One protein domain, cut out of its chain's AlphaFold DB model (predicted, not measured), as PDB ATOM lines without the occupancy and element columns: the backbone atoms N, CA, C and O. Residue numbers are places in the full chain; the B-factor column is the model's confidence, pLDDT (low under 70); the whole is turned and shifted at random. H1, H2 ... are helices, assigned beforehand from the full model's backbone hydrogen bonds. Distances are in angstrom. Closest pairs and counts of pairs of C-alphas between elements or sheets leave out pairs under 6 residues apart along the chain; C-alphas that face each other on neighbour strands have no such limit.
ATOM      1  N   GLU A  10     -39.018   0.980 -58.043       97.69
ATOM      2  CA  GLU A  10     -39.178   1.941 -59.137       97.69
ATOM      3  C   GLU A  10     -38.730   3.349 -58.721       97.69
ATOM      4  O   GLU A  10     -38.044   4.024 -59.489       97.69
ATOM      5  N   ASP A  11     -39.031   3.774 -57.487       97.12
ATOM      6  CA  ASP A  11     -38.547   5.052 -56.946       97.12
ATOM      7  C   ASP A  11     -37.009   5.108 -56.945       97.12
ATOM      8  O   ASP A  11     -36.392   6.110 -57.330       97.12
ATOM      9  N   VAL A  12     -36.371   4.015 -56.508       96.12
ATOM     10  CA  VAL A  12     -34.907   3.881 -56.458       96.12
ATOM     11  C   VAL A  12     -34.316   3.866 -57.865       96.12
ATOM     12  O   VAL A  12     -33.277   4.481 -58.112       96.12
ATOM     13  N   GLU A  13     -34.958   3.178 -58.802       97.50
ATOM     14  CA  GLU A  13     -34.530   3.112 -60.197       97.50
ATOM     15  C   GLU A  13     -34.657   4.461 -60.895       97.50
ATOM     16  O   GLU A  13     -33.724   4.871 -61.590       97.50
ATOM     17  N   ARG A  14     -35.734   5.209 -60.638       97.31
ATOM     18  CA  ARG A  14     -35.888   6.576 -61.142       97.31
ATOM     19  C   ARG A  14     -34.777   7.479 -60.616       97.31
ATOM     20  O   ARG A  14     -34.159   8.205 -61.397       97.31
ATOM     21  N   ALA A  15     -34.461   7.391 -59.324       95.88
ATOM     22  CA  ALA A  15     -33.371   8.161 -58.738       95.88
ATOM     23  C   ALA A  15     -32.003   7.802 -59.359       95.88
ATOM     24  O   ALA A  15     -31.215   8.683 -59.720       95.88
ATOM     25  N   LYS A  16     -31.727   6.507 -59.551       96.12
ATOM     26  CA  LYS A  16     -30.502   6.036 -60.217       96.12
ATOM     27  C   LYS A  16     -30.407   6.533 -61.657       96.12
ATOM     28  O   LYS A  16     -29.352   7.026 -62.050       96.12
ATOM     29  N   LEU A  17     -31.496   6.449 -62.419       97.31
ATOM     30  CA  LEU A  17     -31.553   6.899 -63.807       97.31
ATOM     31  C   LEU A  17     -31.208   8.387 -63.927       97.31
ATOM     32  O   LEU A  17     -30.355   8.758 -64.733       97.31
ATOM     33  N   LEU A  18     -31.828   9.243 -63.109       97.06
ATOM     34  CA  LEU A  18     -31.546  10.681 -63.139       97.06
ATOM     35  C   LEU A  18     -30.102  10.991 -62.725       97.06
ATOM     36  O   LEU A  18     -29.449  11.814 -63.365       97.06
ATOM     37  N   THR A  19     -29.565  10.277 -61.730       94.56
ATOM     38  CA  THR A  19     -28.150  10.398 -61.333       94.56
ATOM     39  C   THR A  19     -27.208  10.043 -62.487       94.56
ATOM     40  O   THR A  19     -26.241  10.760 -62.747       94.56
ATOM     41  N   GLN A  20     -27.491   8.957 -63.213       97.00
ATOM     42  CA  GLN A  20     -26.695   8.533 -64.369       97.00
ATOM     43  C   GLN A  20     -26.755   9.556 -65.505       97.00
ATOM     44  O   GLN A  20     -25.721   9.889 -66.080       97.00
ATOM     45  N   LYS A  21     -27.938  10.108 -65.797       97.50
ATOM     46  CA  LYS A  21     -28.086  11.175 -66.796       97.50
ATOM     47  C   LYS A  21     -27.348  12.454 -66.402       97.50
ATOM     48  O   LYS A  21     -26.767  13.103 -67.267       97.50
ATOM     49  N   TYR A  22     -27.334  12.804 -65.112       94.69
ATOM     50  CA  TYR A  22     -26.512  13.901 -64.596       94.69
ATOM     51  C   TYR A  22     -25.028  13.658 -64.869       94.69
ATOM     52  O   TYR A  22     -24.364  14.532 -65.421       94.69
ATOM     53  N   ALA A  23     -24.526  12.470 -64.527       95.38
ATOM     54  CA  ALA A  23     -23.127  12.102 -64.739       95.38
ATOM     55  C   ALA A  23     -22.745  12.063 -66.230       95.38
ATOM     56  O   ALA A  23     -21.639  12.451 -66.592       95.38
ATOM     57  N   ALA A  24     -23.666  11.635 -67.094       96.69
ATOM     58  CA  ALA A  24     -23.475  11.585 -68.541       96.69
ATOM     59  C   ALA A  24     -23.686  12.940 -69.247       96.69
ATOM     60  O   ALA A  24     -23.439  13.040 -70.446       96.69
ATOM     61  N   GLY A  25     -24.177  13.969 -68.548       96.38
ATOM     62  CA  GLY A  25     -24.512  15.265 -69.148       96.38
ATOM     63  C   GLY A  25     -25.728  15.240 -70.086       96.38
ATOM     64  O   GLY A  25     -25.921  16.175 -70.856       96.38
ATOM     65  N   THR A  26     -26.555  14.192 -70.029       97.50
ATOM     66  CA  THR A  26     -27.724  13.990 -70.909       97.50
ATOM     67  C   THR A  26     -29.055  14.348 -70.250       97.50
ATOM     68  O   THR A  26     -30.111  14.207 -70.867       97.50
ATOM     69  N   ILE A  27     -29.025  14.790 -68.990       97.31
ATOM     70  CA  ILE A  27     -30.230  15.135 -68.236       97.31
ATOM     71  C   ILE A  27     -30.908  16.399 -68.782       97.31
ATOM     72  O   ILE A  27     -30.264  17.429 -68.998       97.31
ATOM     73  N   THR A  28     -32.227  16.335 -68.967       97.56
ATOM     74  CA  THR A  28     -33.021  17.475 -69.449       97.56
ATOM     75  C   THR A  28     -33.316  18.483 -68.333       97.56
ATOM     76  O   THR A  28     -33.252  18.161 -67.149       97.56
ATOM     77  N   GLU A  29     -33.719  19.711 -68.680       97.12
ATOM     78  CA  GLU A  29     -34.119  20.717 -67.679       97.12
ATOM     79  C   GLU A  29     -35.325  20.285 -66.827       97.12
ATOM     80  O   GLU A  29     -35.409  20.627 -65.647       97.12
ATOM     81  N   THR A  30     -36.254  19.509 -67.390       96.88
ATOM     82  CA  THR A  30     -37.391  18.959 -66.637       96.88
ATOM     83  C   THR A  30     -36.932  17.914 -65.623       96.88
ATOM     84  O   THR A  30     -37.334  17.962 -64.465       96.88
ATOM     85  N   GLU A  31     -36.024  17.031 -66.026       97.12
ATOM     86  CA  GLU A  31     -35.445  16.006 -65.160       97.12
ATOM     87  C   GLU A  31     -34.553  16.605 -64.065       97.12
ATOM     88  O   GLU A  31     -34.558  16.126 -62.932       97.12
ATOM     89  N   LYS A  32     -33.836  17.700 -64.355       95.06
ATOM     90  CA  LYS A  32     -33.091  18.457 -63.337       95.06
ATOM     91  C   LYS A  32     -34.017  19.012 -62.258       95.06
ATOM     92  O   LYS A  32     -33.680  18.949 -61.076       95.06
ATOM     93  N   LYS A  33     -35.176  19.556 -62.648       95.62
ATOM     94  CA  LYS A  33     -36.179  20.066 -61.697       95.62
ATOM     95  C   LYS A  33     -36.755  18.946 -60.838       95.62
ATOM     96  O   LYS A  33     -36.863  19.128 -59.632       95.62
ATOM     97  N   GLU A  34     -37.067  17.799 -61.440       94.62
ATOM     98  CA  GLU A  34     -37.527  16.608 -60.716       94.62
ATOM     99  C   GLU A  34     -36.494  16.153 -59.678       94.62
ATOM    100  O   GLU A  34     -36.808  16.043 -58.496       94.62
ATOM    101  N   TRP A  35     -35.233  15.998 -60.087       92.56
ATOM    102  CA  TRP A  35     -34.149  15.630 -59.177       92.56
ATOM    103  C   TRP A  35     -33.956  16.641 -58.039       92.56
ATOM    104  O   TRP A  35     -33.750  16.265 -56.885       92.56
ATOM    105  N   ALA A  36     -34.038  17.937 -58.353       90.62
ATOM    106  CA  ALA A  36     -33.872  19.014 -57.384       90.62
ATOM    107  C   ALA A  36     -35.024  19.114 -56.371       90.62
ATOM    108  O   ALA A  36     -34.792  19.615 -55.269       90.62
ATOM    109  N   ALA A  37     -36.224  18.641 -56.723       90.56
ATOM    110  CA  ALA A  37     -37.378  18.593 -55.824       90.56
ATOM    111  C   ALA A  37     -37.230  17.537 -54.712       90.56
ATOM    112  O   ALA A  37     -37.912  17.626 -53.696       90.56
ATOM    113  N   GLY A  38     -36.302  16.589 -54.875       90.06
ATOM    114  CA  GLY A  38     -36.063  15.496 -53.939       90.06
ATOM    115  C   GLY A  38     -36.703  14.199 -54.424       90.06
ATOM    116  O   GLY A  38     -37.909  14.112 -54.627       90.06
ATOM    117  N   MET A  39     -35.878  13.167 -54.605       93.06
ATOM    118  CA  MET A  39     -36.339  11.865 -55.088       93.06
ATOM    119  C   MET A  39     -36.763  10.972 -53.928       93.06
ATOM    120  O   MET A  39     -35.937  10.673 -53.071       93.06
ATOM    121  N   LYS A  40     -37.991  10.446 -53.962       92.62
ATOM    122  CA  LYS A  40     -38.510   9.486 -52.967       92.62
ATOM    123  C   LYS A  40     -37.600   8.259 -52.778       92.62
ATOM    124  O   LYS A  40     -37.450   7.752 -51.666       92.62
ATOM    125  N   GLY A  41     -36.957   7.805 -53.857       92.50
ATOM    126  CA  GLY A  41     -36.016   6.680 -53.863       92.50
ATOM    127  C   GLY A  41     -34.585   7.015 -53.435       92.50
ATOM    128  O   GLY A  41     -33.722   6.138 -53.486       92.50
ATOM    129  N   ALA A  42     -34.304   8.258 -53.039       92.19
ATOM    130  CA  ALA A  42     -33.009   8.689 -52.526       92.19
ATOM    131  C   ALA A  42     -33.159   9.252 -51.109       92.19
ATOM    132  O   ALA A  42     -34.124   9.937 -50.803       92.19
ATOM    133  N   LEU A  43     -32.169   9.004 -50.251       92.06
ATOM    134  CA  LEU A  43     -32.142   9.588 -48.913       92.06
ATOM    135  C   LEU A  43     -31.500  10.978 -48.974       92.06
ATOM    136  O   LEU A  43     -30.308  11.094 -49.262       92.06
ATOM    137  N   ASN A  44     -32.276  12.021 -48.691       92.38
ATOM    138  CA  ASN A  44     -31.799  13.406 -48.665       92.38
ATOM    139  C   ASN A  44     -31.948  14.044 -47.266       92.38
ATOM    140  O   ASN A  44     -32.491  13.452 -46.332       92.38
ATOM    141  N   ALA A  45     -31.440  15.269 -47.103       94.50
ATOM    142  CA  ALA A  45     -31.501  15.977 -45.823       94.50
ATOM    143  C   ALA A  45     -32.939  16.281 -45.366       94.50
ATOM    144  O   ALA A  45     -33.204  16.246 -44.167       94.50
ATOM    145  N   SER A  46     -33.876  16.547 -46.286       93.50
ATOM    146  CA  SER A  46     -35.293  16.730 -45.935       93.50
ATOM    147  C   SER A  46     -35.915  15.451 -45.379       93.50
ATOM    148  O   SER A  46     -36.597  15.532 -44.361       93.50
ATOM    149  N   ASP A  47     -35.618  14.279 -45.952       95.00
ATOM    150  CA  ASP A  47     -36.060  12.992 -45.401       95.00
ATOM    151  C   ASP A  47     -35.541  12.786 -43.981       95.00
ATOM    152  O   ASP A  47     -36.308  12.479 -43.071       95.00
ATOM    153  N   LEU A  48     -34.243  13.006 -43.769       96.19
ATOM    154  CA  LEU A  48     -33.634  12.856 -42.450       96.19
ATOM    155  C   LEU A  48     -34.238  13.833 -41.439       96.19
ATOM    156  O   LEU A  48     -34.582  13.424 -40.336       96.19
ATOM    157  N   ASN A  49     -34.423  15.099 -41.812       96.88
ATOM    158  CA  ASN A  49     -35.034  16.103 -40.940       96.88
ATOM    159  C   ASN A  49     -36.485  15.779 -40.593       96.88
ATOM    160  O   ASN A  49     -36.896  15.987 -39.454       96.88
ATOM    161  N   ARG A  50     -37.247  15.243 -41.547       97.19
ATOM    162  CA  ARG A  50     -38.620  14.796 -41.322       97.19
ATOM    163  C   ARG A  50     -38.655  13.615 -40.348       97.19
ATOM    164  O   ARG A  50     -39.405  13.657 -39.379       97.19
ATOM    165  N   ILE A  51     -37.791  12.614 -40.528       97.44
ATOM    166  CA  ILE A  51     -37.682  11.461 -39.616       97.44
ATOM    167  C   ILE A  51     -37.241  11.898 -38.212       97.44
ATOM    168  O   ILE A  51     -37.845  11.498 -37.220       97.44
ATOM    169  N   GLU A  52     -36.215  12.741 -38.109       98.00
ATOM    170  CA  GLU A  52     -35.711  13.275 -36.836       98.00
ATOM    171  C   GLU A  52     -36.756  14.154 -36.135       98.00
ATOM    172  O   GLU A  52     -36.872  14.125 -34.909       98.00
ATOM    173  N   GLY A  53     -37.539  14.913 -36.905       98.06
ATOM    174  CA  GLY A  53     -38.683  15.680 -36.421       98.06
ATOM    175  C   GLY A  53     -39.768  14.780 -35.835       98.06
ATOM    176  O   GLY A  53     -40.146  14.976 -34.683       98.06
ATOM    177  N   ASN A  54     -40.184  13.748 -36.576       98.31
ATOM    178  CA  ASN A  54     -41.171  12.770 -36.112       98.31
ATOM    179  C   ASN A  54     -40.686  12.051 -34.839       98.31
ATOM    180  O   ASN A  54     -41.445  11.906 -33.884       98.31
ATOM    181  N   ILE A  55     -39.404  11.660 -34.778       98.44
ATOM    182  CA  ILE A  55     -38.788  11.087 -33.570       98.44
ATOM    183  C   ILE A  55     -38.906  12.053 -32.389       98.44
ATOM    184  O   ILE A  55     -39.308  11.638 -31.306       98.44
ATOM    185  N   ARG A  56     -38.550  13.331 -32.578       98.25
ATOM    186  CA  ARG A  56     -38.610  14.347 -31.517       98.25
ATOM    187  C   ARG A  56     -40.035  14.545 -31.005       98.25
ATOM    188  O   ARG A  56     -40.231  14.610 -29.797       98.25
ATOM    189  N   GLU A  57     -41.000  14.645 -31.912       97.75
ATOM    190  CA  GLU A  57     -42.407  14.873 -31.580       97.75
ATOM    191  C   GLU A  57     -42.991  13.689 -30.800       97.75
ATOM    192  O   GLU A  57     -43.501  13.872 -29.695       97.75
ATOM    193  N   ILE A  58     -42.832  12.463 -31.314       97.94
ATOM    194  CA  ILE A  58     -43.336  11.250 -30.653       97.94
ATOM    195  C   ILE A  58     -42.644  11.029 -29.307       97.94
ATOM    196  O   ILE A  58     -43.301  10.704 -28.322       97.94
ATOM    197  N   ALA A  59     -41.329  11.238 -29.227       98.00
ATOM    198  CA  ALA A  59     -40.607  11.113 -27.967       98.00
ATOM    199  C   ALA A  59     -41.102  12.106 -26.904       98.00
ATOM    200  O   ALA A  59     -41.196  11.740 -25.735       98.00
ATOM    201  N   GLY A  60     -41.446  13.334 -27.310       97.81
ATOM    202  CA  GLY A  60     -42.042  14.335 -26.426       97.81
ATOM    203  C   GLY A  60     -43.411  13.909 -25.900       97.81
ATOM    204  O   GLY A  60     -43.664  14.033 -24.706       97.81
ATOM    205  N   ILE A  61     -44.254  13.343 -26.767       96.31
ATOM    206  CA  ILE A  61     -45.573  12.810 -26.393       96.31
ATOM    207  C   ILE A  61     -45.443  11.649 -25.395       96.31
ATOM    208  O   ILE A  61     -46.157  11.604 -24.399       96.31
ATOM    209  N   LEU A  62     -44.507  10.729 -25.635       96.69
ATOM    210  CA  LEU A  62     -44.282   9.553 -24.788       96.69
ATOM    211  C   LEU A  62     -43.382   9.833 -23.569       96.69
ATOM    212  O   LEU A  62     -43.058   8.908 -22.827       96.69
ATOM    213  N   ALA A  63     -42.946  11.082 -23.374       96.75
ATOM    214  CA  ALA A  63     -42.027  11.498 -22.312       96.75
ATOM    215  C   ALA A  63     -40.718  10.672 -22.236       96.75
ATOM    216  O   ALA A  63     -40.188  10.420 -21.153       96.75
ATOM    217  N   ILE A  64     -40.163  10.271 -23.388       97.31
ATOM    218  CA  ILE A  64     -38.899   9.523 -23.471       97.31
ATOM    219  C   ILE A  64     -37.740  10.383 -23.978       97.31
ATOM    220  O   ILE A  64     -37.898  11.319 -24.759       97.31
ATOM    221  N   THR A  65     -36.523  10.033 -23.559       97.31
ATOM    222  CA  THR A  65     -35.315  10.775 -23.943       97.31
ATOM    223  C   THR A  65     -34.718  10.260 -25.254       97.31
ATOM    224  O   THR A  65     -34.317   9.096 -25.376       97.31
ATOM    225  N   VAL A  66     -34.576  11.167 -26.222       97.69
ATOM    226  CA  VAL A  66     -33.961  10.915 -27.534       97.69
ATOM    227  C   VAL A  66     -32.927  11.982 -27.876       97.69
ATOM    228  O   VAL A  66     -32.975  13.106 -27.380       97.69
ATOM    229  N   THR A  67     -31.999  11.648 -28.770       97.62
ATOM    230  CA  THR A  67     -31.036  12.614 -29.318       97.62
ATOM    231  C   THR A  67     -31.271  12.760 -30.810       97.62
ATOM    232  O   THR A  67     -31.036  11.815 -31.566       97.62
ATOM    233  N   THR A  68     -31.719  13.938 -31.241       97.00
ATOM    234  CA  THR A  68     -31.997  14.234 -32.653       97.00
ATOM    235  C   THR A  68     -31.000  15.230 -33.226       97.00
ATOM    236  O   THR A  68     -30.334  15.956 -32.488       97.00
ATOM    237  N   LYS A  69     -30.883  15.246 -34.552       95.75
ATOM    238  CA  LYS A  69     -29.992  16.147 -35.290       95.75
ATOM    239  C   LYS A  69     -30.755  16.820 -36.431       95.75
ATOM    240  O   LYS A  69     -31.606  16.191 -37.049       95.75
ATOM    241  N   THR A  70     -30.402  18.069 -36.730       97.38
ATOM    242  CA  THR A  70     -30.812  18.756 -37.962       97.38
ATOM    243  C   THR A  70     -29.728  18.603 -39.030       97.38
ATOM    244  O   THR A  70     -28.541  18.792 -38.759       97.38
ATOM    245  N   TRP A  71     -30.139  18.232 -40.235       97.00
ATOM    246  CA  TRP A  71     -29.298  17.900 -41.374       97.00
ATOM    247  C   TRP A  71     -29.295  19.020 -42.404       97.00
ATOM    248  O   TRP A  71     -30.344  19.525 -42.805       97.00
ATOM    249  N   GLU A  72     -28.103  19.360 -42.877       95.31
ATOM    250  CA  GLU A  72     -27.905  20.277 -43.998       95.31
ATOM    251  C   GLU A  72     -27.792  19.493 -45.312       95.31
ATOM    252  O   GLU A  72     -27.391  18.327 -45.326       95.31
ATOM    253  N   LYS A  73     -28.108  20.139 -46.440       89.00
ATOM    254  CA  LYS A  73     -28.184  19.497 -47.768       89.00
ATOM    255  C   LYS A  73     -26.895  18.784 -48.202       89.00
ATOM    256  O   LYS A  73     -26.959  17.829 -48.968       89.00
ATOM    257  N   ASN A  74     -25.737  19.252 -47.744       88.81
ATOM    258  CA  ASN A  74     -24.412  18.725 -48.088       88.81
ATOM    259  C   ASN A  74     -23.869  17.702 -47.071       88.81
ATOM    260  O   ASN A  74     -22.757  17.207 -47.248       88.81
ATOM    261  N   GLN A  75     -24.610  17.393 -46.006       92.44
ATOM    262  CA  GLN A  75     -24.158  16.454 -44.985       92.44
ATOM    263  C   GLN A  75     -24.462  15.010 -45.378       92.44
ATOM    264  O   GLN A  75     -25.571  14.673 -45.782       92.44
ATOM    265  N   ILE A  76     -23.471  14.139 -45.182       89.31
ATOM    266  CA  ILE A  76     -23.582  12.703 -45.444       89.31
ATOM    267  C   ILE A  76     -23.691  11.961 -44.102       89.31
ATOM    268  O   ILE A  76     -22.836  12.171 -43.232       89.31
ATOM    269  N   PRO A  77     -24.710  11.101 -43.903       92.06
ATOM    270  CA  PRO A  77     -24.849  10.324 -42.676       92.06
ATOM    271  C   PRO A  77     -23.684   9.373 -42.416       92.06
ATOM    272  O   PRO A  77     -23.232   8.656 -43.309       92.06
ATOM    273  N   ARG A  78     -23.225   9.331 -41.162       93.56
ATOM    274  CA  ARG A  78     -22.236   8.354 -40.695       93.56
ATOM    275  C   ARG A  78     -22.934   7.111 -40.150       93.56
ATOM    276  O   ARG A  78     -24.105   7.137 -39.779       93.56
ATOM    277  N   VAL A  79     -22.180   6.026 -39.986       92.88
ATOM    278  CA  VAL A  79     -22.688   4.796 -39.345       92.88
ATOM    279  C   VAL A  79     -23.233   5.075 -37.936       92.88
ATOM    280  O   VAL A  79     -24.263   4.525 -37.550       92.88
ATOM    281  N   SER A  80     -22.596   5.985 -37.188       94.94
ATOM    282  CA  SER A  80     -23.071   6.435 -35.874       94.94
ATOM    283  C   SER A  80     -24.428   7.139 -35.935       94.94
ATOM    284  O   SER A  80     -25.224   7.000 -35.009       94.94
ATOM    285  N   ASP A  81     -24.718   7.862 -37.019       96.25
ATOM    286  CA  ASP A  81     -26.011   8.516 -37.212       96.25
ATOM    287  C   ASP A  81     -27.112   7.492 -37.484       96.25
ATOM    288  O   ASP A  81     -28.170   7.560 -36.862       96.25
ATOM    289  N   PHE A  82     -26.847   6.494 -38.336       95.50
ATOM    290  CA  PHE A  82     -27.794   5.398 -38.563       95.50
ATOM    291  C   PHE A  82     -28.108   4.645 -37.274       95.50
ATOM    292  O   PHE A  82     -29.272   4.349 -37.013       95.50
ATOM    293  N   LYS A  83     -27.088   4.382 -36.449       96.38
ATOM    294  CA  LYS A  83     -27.281   3.761 -35.138       96.38
ATOM    295  C   LYS A  83     -28.139   4.633 -34.221       96.38
ATOM    296  O   LYS A  83     -29.109   4.134 -33.668       96.38
ATOM    297  N   ARG A  84     -27.843   5.932 -34.111       97.75
ATOM    298  CA  ARG A  84     -28.618   6.868 -33.278       97.75
ATOM    299  C   ARG A  84     -30.088   6.935 -33.696       97.75
ATOM    300  O   ARG A  84     -30.960   6.848 -32.836       97.75
ATOM    301  N   ILE A  85     -30.367   7.067 -34.995       97.69
ATOM    302  CA  ILE A  85     -31.739   7.106 -35.525       97.69
ATOM    303  C   ILE A  85     -32.463   5.798 -35.197       97.69
ATOM    304  O   ILE A  85     -33.551   5.824 -34.624       97.69
ATOM    305  N   ARG A  86     -31.831   4.655 -35.492       97.81
ATOM    306  CA  ARG A  86     -32.369   3.325 -35.191       97.81
ATOM    307  C   ARG A  86     -32.667   3.152 -33.701       97.81
ATOM    308  O   ARG A  86     -33.732   2.656 -33.352       97.81
ATOM    309  N   ASP A  87     -31.748   3.552 -32.826       98.12
ATOM    310  CA  ASP A  87     -31.886   3.375 -31.378       98.12
ATOM    311  C   ASP A  87     -32.976   4.284 -30.793       98.12
ATOM    312  O   ASP A  87     -33.725   3.849 -29.922       98.12
ATOM    313  N   ASN A  88     -33.137   5.509 -31.304       98.44
ATOM    314  CA  ASN A  88     -34.274   6.359 -30.941       98.44
ATOM    315  C   ASN A  88     -35.610   5.714 -31.340       98.44
ATOM    316  O   ASN A  88     -36.549   5.707 -30.549       98.44
ATOM    317  N   VAL A  89     -35.694   5.151 -32.550       98.19
ATOM    318  CA  VAL A  89     -36.908   4.482 -33.049       98.19
ATOM    319  C   VAL A  89     -37.211   3.229 -32.233       98.19
ATOM    320  O   VAL A  89     -38.365   3.002 -31.885       98.19
ATOM    321  N   GLN A  90     -36.188   2.459 -31.850       98.19
ATOM    322  CA  GLN A  90     -36.347   1.324 -30.943       98.19
ATOM    323  C   GLN A  90     -36.921   1.766 -29.590       98.19
ATOM    324  O   GLN A  90     -37.885   1.172 -29.127       98.19
ATOM    325  N   ARG A  91     -36.392   2.840 -28.989       98.25
ATOM    326  CA  ARG A  91     -36.925   3.379 -27.723       98.25
ATOM    327  C   ARG A  91     -38.385   3.805 -27.846       98.25
ATOM    328  O   ARG A  91     -39.161   3.526 -26.944       98.25
ATOM    329  N   ILE A  92     -38.755   4.456 -28.951       98.06
ATOM    330  CA  ILE A  92     -40.150   4.824 -29.238       98.06
ATOM    331  C   ILE A  92     -41.024   3.569 -29.332       98.06
ATOM    332  O   ILE A  92     -42.074   3.506 -28.702       98.06
ATOM    333  N   ARG A  93     -40.570   2.561 -30.084       97.31
ATOM    334  CA  ARG A  93     -41.279   1.290 -30.262       97.31
ATOM    335  C   ARG A  93     -41.475   0.536 -28.946       97.31
ATOM    336  O   ARG A  93     -42.503  -0.098 -28.770       97.31
ATOM    337  N   ASP A  94     -40.495   0.584 -28.050       96.62
ATOM    338  CA  ASP A  94     -40.552  -0.109 -26.759       96.62
ATOM    339  C   ASP A  94     -41.376   0.656 -25.709       96.62
ATOM    340  O   ASP A  94     -41.819   0.065 -24.728       96.62
ATOM    341  N   ALA A  95     -41.584   1.961 -25.902       95.88
ATOM    342  CA  ALA A  95     -42.303   2.820 -24.963       95.88
ATOM    343  C   ALA A  95     -43.833   2.770 -25.111       95.88
ATOM    344  O   ALA A  95     -44.539   3.207 -24.203       95.88
ATOM    345  N   TRP A  96     -44.357   2.274 -26.235       93.88
ATOM    346  CA  TRP A  96     -45.796   2.253 -26.497       93.88
ATOM    347  C   TRP A  96     -46.238   1.000 -27.254       93.88
ATOM    348  O   TRP A  96     -45.446   0.322 -27.903       93.88
ATOM    349  N   SER A  97     -47.535   0.706 -27.192       89.25
ATOM    350  CA  SER A  97     -48.142  -0.400 -27.929       89.25
ATOM    351  C   SER A  97     -48.062  -0.180 -29.443       89.25
ATOM    352  O   SER A  97     -48.288   0.923 -29.939       89.25
ATOM    353  N   THR A  98     -47.806  -1.255 -30.188       88.12
ATOM    354  CA  THR A  98     -47.759  -1.246 -31.658       88.12
ATOM    355  C   THR A  98     -48.820  -2.162 -32.258       88.12
ATOM    356  O   THR A  98     -49.378  -3.024 -31.576       88.12
ATOM    357  N   LEU A  99     -49.077  -2.013 -33.557       89.31
ATOM    358  CA  LEU A  99     -49.930  -2.943 -34.289       89.31
ATOM    359  C   LEU A  99     -49.230  -4.301 -34.438       89.31
ATOM    360  O   LEU A  99     -48.005  -4.418 -34.335       89.31
ATOM    361  N   LYS A 100     -50.018  -5.347 -34.699       89.62
ATOM    362  CA  LYS A 100     -49.502  -6.709 -34.909       89.62
ATOM    363  C   LYS A 100     -48.573  -6.793 -36.126       89.62
ATOM    364  O   LYS A 100     -47.651  -7.602 -36.135       89.62
ATOM    365  N   ASP A 101     -48.843  -5.990 -37.149       93.00
ATOM    366  CA  ASP A 101     -48.091  -5.910 -38.400       93.00
ATOM    367  C   ASP A 101     -47.003  -4.826 -38.386       93.00
ATOM    368  O   ASP A 101     -46.302  -4.662 -39.388       93.00
ATOM    369  N   THR A 102     -46.820  -4.110 -37.269       94.19
ATOM    370  CA  THR A 102     -45.724  -3.148 -37.139       94.19
ATOM    371  C   THR A 102     -44.391  -3.882 -37.295       94.19
ATOM    372  O   THR A 102     -44.124  -4.843 -36.563       94.19
ATOM    373  N   PRO A 103     -43.527  -3.456 -38.234       95.75
ATOM    374  CA  PRO A 103     -42.282  -4.155 -38.493       95.75
ATOM    375  C   PRO A 103     -41.348  -4.101 -37.280       95.75
ATOM    376  O   PRO A 103     -41.420  -3.218 -36.419       95.75
ATOM    377  N   VAL A 104     -40.430  -5.063 -37.219       95.62
ATOM    378  CA  VAL A 104     -39.318  -5.004 -36.267       95.62
ATOM    379  C   VAL A 104     -38.372  -3.869 -36.646       95.62
ATOM    380  O   VAL A 104     -38.195  -3.561 -37.829       95.62
ATOM    381  N   THR A 105     -37.738  -3.253 -35.650       96.31
ATOM    382  CA  THR A 105     -36.728  -2.225 -35.904       96.31
ATOM    383  C   THR A 105     -35.573  -2.839 -36.701       96.31
ATOM    384  O   THR A 105     -34.957  -3.794 -36.221       96.31
ATOM    385  N   PRO A 106     -35.249  -2.317 -37.894       95.94
ATOM    386  CA  PRO A 106     -34.243  -2.920 -38.757       95.94
ATOM    387  C   PRO A 106     -32.830  -2.805 -38.173       95.94
ATOM    388  O   PRO A 106     -32.489  -1.828 -37.500       95.94
ATOM    389  N   ASP A 107     -31.974  -3.768 -38.516       92.56
ATOM    390  CA  ASP A 107     -30.557  -3.733 -38.155       92.56
ATOM    391  C   ASP A 107     -29.785  -2.660 -38.924       92.56
ATOM    392  O   ASP A 107     -30.048  -2.364 -40.098       92.56
ATOM    393  N   THR A 108     -28.750  -2.121 -38.287       87.00
ATOM    394  CA  THR A 108     -27.800  -1.218 -38.940       87.00
ATOM    395  C   THR A 108     -26.873  -1.977 -39.902       87.00
ATOM    396  O   THR A 108     -26.535  -3.126 -39.632       87.00
ATOM    397  N   PRO A 109     -26.394  -1.344 -40.988       88.19
ATOM    398  CA  PRO A 109     -26.660   0.037 -41.385       88.19
ATOM    399  C   PRO A 109     -27.976   0.177 -42.175       88.19
ATOM    400  O   PRO A 109     -28.425  -0.755 -42.854       88.19
ATOM    401  N   LEU A 110     -28.600   1.356 -42.086       91.50
ATOM    402  CA  LEU A 110     -29.871   1.700 -42.739       91.50
ATOM    403  C   LEU A 110     -29.644   2.077 -44.217       91.50
ATOM    404  O   LEU A 110     -29.819   3.221 -44.621       91.50
ATOM    405  N   VAL A 111     -29.180   1.117 -45.018       90.81
ATOM    406  CA  VAL A 111     -28.713   1.365 -46.401       90.81
ATOM    407  C   VAL A 111     -29.715   0.984 -47.488       90.81
ATOM    408  O   VAL A 111     -29.438   1.189 -48.665       90.81
ATOM    409  N   THR A 112     -30.870   0.430 -47.123       94.81
ATOM    410  CA  THR A 112     -31.907   0.038 -48.086       94.81
ATOM    411  C   THR A 112     -33.199   0.802 -47.835       94.81
ATOM    412  O   THR A 112     -33.502   1.173 -46.697       94.81
ATOM    413  N   TYR A 113     -33.980   1.029 -48.892       95.62
ATOM    414  CA  TYR A 113     -35.250   1.746 -48.779       95.62
ATOM    415  C   TYR A 113     -36.252   0.991 -47.894       95.62
ATOM    416  O   TYR A 113     -36.999   1.622 -47.157       95.62
ATOM    417  N   GLN A 114     -36.215  -0.348 -47.875       97.44
ATOM    418  CA  GLN A 114     -37.070  -1.163 -47.007       97.44
ATOM    419  C   GLN A 114     -36.793  -0.891 -45.526       97.44
ATOM    420  O   GLN A 114     -37.722  -0.851 -44.724       97.44
ATOM    421  N   LYS A 115     -35.525  -0.660 -45.155       97.25
ATOM    422  CA  LYS A 115     -35.170  -0.306 -43.776       97.25
ATOM    423  C   LYS A 115     -35.706   1.075 -43.406       97.25
ATOM    424  O   LYS A 115     -36.252   1.231 -42.323       97.25
ATOM    425  N   TRP A 116     -35.610   2.056 -44.301       97.06
ATOM    426  CA  TRP A 116     -36.195   3.383 -44.067       97.06
ATOM    427  C   TRP A 116     -37.722   3.349 -44.004       97.06
ATOM    428  O   TRP A 116     -38.304   3.971 -43.120       97.06
ATOM    429  N   ASN A 117     -38.360   2.543 -44.851       97.62
ATOM    430  CA  ASN A 117     -39.792   2.287 -44.762       97.62
ATOM    431  C   ASN A 117     -40.166   1.676 -43.409       97.62
ATOM    432  O   ASN A 117     -41.111   2.140 -42.786       97.62
ATOM    433  N   ALA A 118     -39.410   0.690 -42.916       98.06
ATOM    434  CA  ALA A 118     -39.656   0.100 -41.602       98.06
ATOM    435  C   ALA A 118     -39.505   1.127 -40.466       98.06
ATOM    436  O   ALA A 118     -40.364   1.187 -39.592       98.06
ATOM    437  N   ILE A 119     -38.462   1.966 -40.501       98.12
ATOM    438  CA  ILE A 119     -38.260   3.049 -39.525       98.12
ATOM    439  C   ILE A 119     -39.472   3.985 -39.482       98.12
ATOM    440  O   ILE A 119     -40.009   4.252 -38.410       98.12
ATOM    441  N   GLU A 120     -39.928   4.461 -40.636       97.50
ATOM    442  CA  GLU A 120     -41.053   5.394 -40.699       97.50
ATOM    443  C   GLU A 120     -42.399   4.741 -40.385       97.50
ATOM    444  O   GLU A 120     -43.232   5.368 -39.735       97.50
ATOM    445  N   ARG A 121     -42.592   3.476 -40.778       97.81
ATOM    446  CA  ARG A 121     -43.776   2.681 -40.432       97.81
ATOM    447  C   ARG A 121     -43.894   2.507 -38.919       97.81
ATOM    448  O   ARG A 121     -44.976   2.693 -38.386       97.81
ATOM    449  N   ILE A 122     -42.793   2.231 -38.214       98.19
ATOM    450  CA  ILE A 122     -42.794   2.132 -36.744       98.19
ATOM    451  C   ILE A 122     -43.242   3.451 -36.108       98.19
ATOM    452  O   ILE A 122     -44.103   3.443 -35.232       98.19
ATOM    453  N   LEU A 123     -42.676   4.580 -36.547       98.00
ATOM    454  CA  LEU A 123     -43.041   5.898 -36.018       98.00
ATOM    455  C   LEU A 123     -44.519   6.222 -36.278       98.00
ATOM    456  O   LEU A 123     -45.213   6.687 -35.374       98.00
ATOM    457  N   HIS A 124     -44.995   5.938 -37.492       97.56
ATOM    458  CA  HIS A 124     -46.398   6.082 -37.860       97.56
ATOM    459  C   HIS A 124     -47.303   5.228 -36.965       97.56
ATOM    460  O   HIS A 124     -48.238   5.754 -36.369       97.56
ATOM    461  N   ASP A 125     -47.018   3.932 -36.843       97.69
ATOM    462  CA  ASP A 125     -47.883   2.988 -36.137       97.69
ATOM    463  C   ASP A 125     -47.964   3.312 -34.641       97.69
ATOM    464  O   ASP A 125     -49.051   3.284 -34.067       97.69
ATOM    465  N   VAL A 126     -46.844   3.690 -34.016       97.00
ATOM    466  CA  VAL A 126     -46.831   4.136 -32.615       97.00
ATOM    467  C   VAL A 126     -47.694   5.383 -32.433       97.00
ATOM    468  O   VAL A 126     -48.538   5.412 -31.536       97.00
ATOM    469  N   LYS A 127     -47.537   6.397 -33.297       96.62
ATOM    470  CA  LYS A 127     -48.356   7.617 -33.230       96.62
ATOM    471  C   LYS A 127     -49.837   7.309 -33.446       96.62
ATOM    472  O   LYS A 127     -50.676   7.806 -32.704       96.62
ATOM    473  N   TYR A 128     -50.147   6.462 -34.420       95.56
ATOM    474  CA  TYR A 128     -51.507   6.052 -34.740       95.56
ATOM    475  C   TYR A 128     -52.194   5.348 -33.564       95.56
ATOM    476  O   TYR A 128     -53.330   5.676 -33.227       95.56
ATOM    477  N   VAL A 129     -51.511   4.397 -32.915       95.25
ATOM    478  CA  VAL A 129     -52.053   3.702 -31.737       95.25
ATOM    479  C   VAL A 129     -52.214   4.669 -30.568       95.25
ATOM    480  O   VAL A 129     -53.231   4.615 -29.883       95.25
ATOM    481  N   TYR A 130     -51.247   5.562 -30.340       95.00
ATOM    482  CA  TYR A 130     -51.354   6.592 -29.306       95.00
ATOM    483  C   TYR A 130     -52.601   7.464 -29.503       95.00
ATOM    484  O   TYR A 130     -53.407   7.580 -28.582       95.00
ATOM    485  N   ASP A 131     -52.803   7.999 -30.708       94.06
ATOM    486  CA  ASP A 131     -53.948   8.863 -31.017       94.06
ATOM    487  C   ASP A 131     -55.272   8.129 -30.839       94.06
ATOM    488  O   ASP A 131     -56.168   8.632 -30.176       94.06
ATOM    489  N   ARG A 132     -55.367   6.888 -31.330       92.69
ATOM    490  CA  ARG A 132     -56.553   6.039 -31.144       92.69
ATOM    491  C   ARG A 132     -56.917   5.855 -29.673       92.69
ATOM    492  O   ARG A 132     -58.096   5.893 -29.330       92.69
ATOM    493  N   VAL A 133     -55.921   5.624 -28.816       90.88
ATOM    494  CA  VAL A 133     -56.148   5.442 -27.378       90.88
ATOM    495  C   VAL A 133     -56.563   6.762 -26.729       90.88
ATOM    496  O   VAL A 133     -57.542   6.776 -25.986       90.88
ATOM    497  N   MET A 134     -55.876   7.866 -27.032       89.06
ATOM    498  CA  MET A 134     -56.238   9.182 -26.494       89.06
ATOM    499  C   MET A 134     -57.641   9.608 -26.928       89.06
ATOM    500  O   MET A 134     -58.443   9.974 -26.075       89.06
TER     501      MET A 134
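What this domain is: This is residues 10 to 134 of the 153 residues of an uncharacterized protein of Firmicutes bacterium CAG:24 (UniProt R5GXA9). Three helices, H3, H4 and H5, run the same way as a bundle with their centres in a triangle, and a small two-helix head of H1 and H2 sits beyond the end where H3 and H5 begin. The head is loosely joined to the bundle, and two long links lead from the end of one bundle helix back to the start of the next. The printed part has 125 residues with five named helices, H1 to H5 in chain order, and no named strand; the class is all helix. It is only just compact, close to loose, with a radius of gyration of the C-alphas of 16.5 A, and elongated, spanning 52 by 26 by 24 A.

How they stand to each other: H1, residues 10 to 24, touches H2, residues 29 to 37, with its residues 15 to 18 alone; the closest C-alphas, those of Leu 18 and Trp 35, are 6.9 A apart. The two run opposite ways at a steep tilt of 56 degrees. H2 is apart from H3, residues 45 to 61. H3 touches H4, residues 79 to 95, at a shallow tilt of 31 degrees, through residues 52 to 59 of H3 and 85 to 92 of H4; the closest C-alphas are those of Ala 59 and Ile 92, 6.4 A apart. H5, residues 113 to 134, touches H3 at a shallow tilt of 29 degrees, closest at the C-alphas of Ile 58 and Lys 127, 6.7 A apart. H5 touches H4 at a shallow tilt of 27 degrees, closest at the C-alphas of Arg 93 and Val 126, 6.7 A apart. H1 and H5 are close but not clearly touching, with the C-alphas of Val 12 and Tyr 113 8.0 A apart. In H1, H2, H3, H4 and H5 every O i to N i+4 pair is within hydrogen-bond range.

Where its parts are: H1 begins at C-alpha 10, (-39.178, 1.941, -59.137), and is 20.7 A long; H2 is 12.5 A. H3, 24.2 A long, begins at C-alpha 45, (-31.501, 15.977, -45.823). H4 is 24.4 A long. H5, the longest helix, measures 31.5 A and ends at C-alpha 134, (-56.238, 9.182, -26.494).

The domain as a whole: The two C-alphas farthest apart, those of Gly 25 and Met 134, are 53.5 A apart. The link from H1 to H2 is tight and that from H2 to H3 short; those from H3 to H4 and H4 to H5 are long, 17 residues each. The printed part has no cut. Its mean pLDDT is 95.4, and no printed residue is under 70.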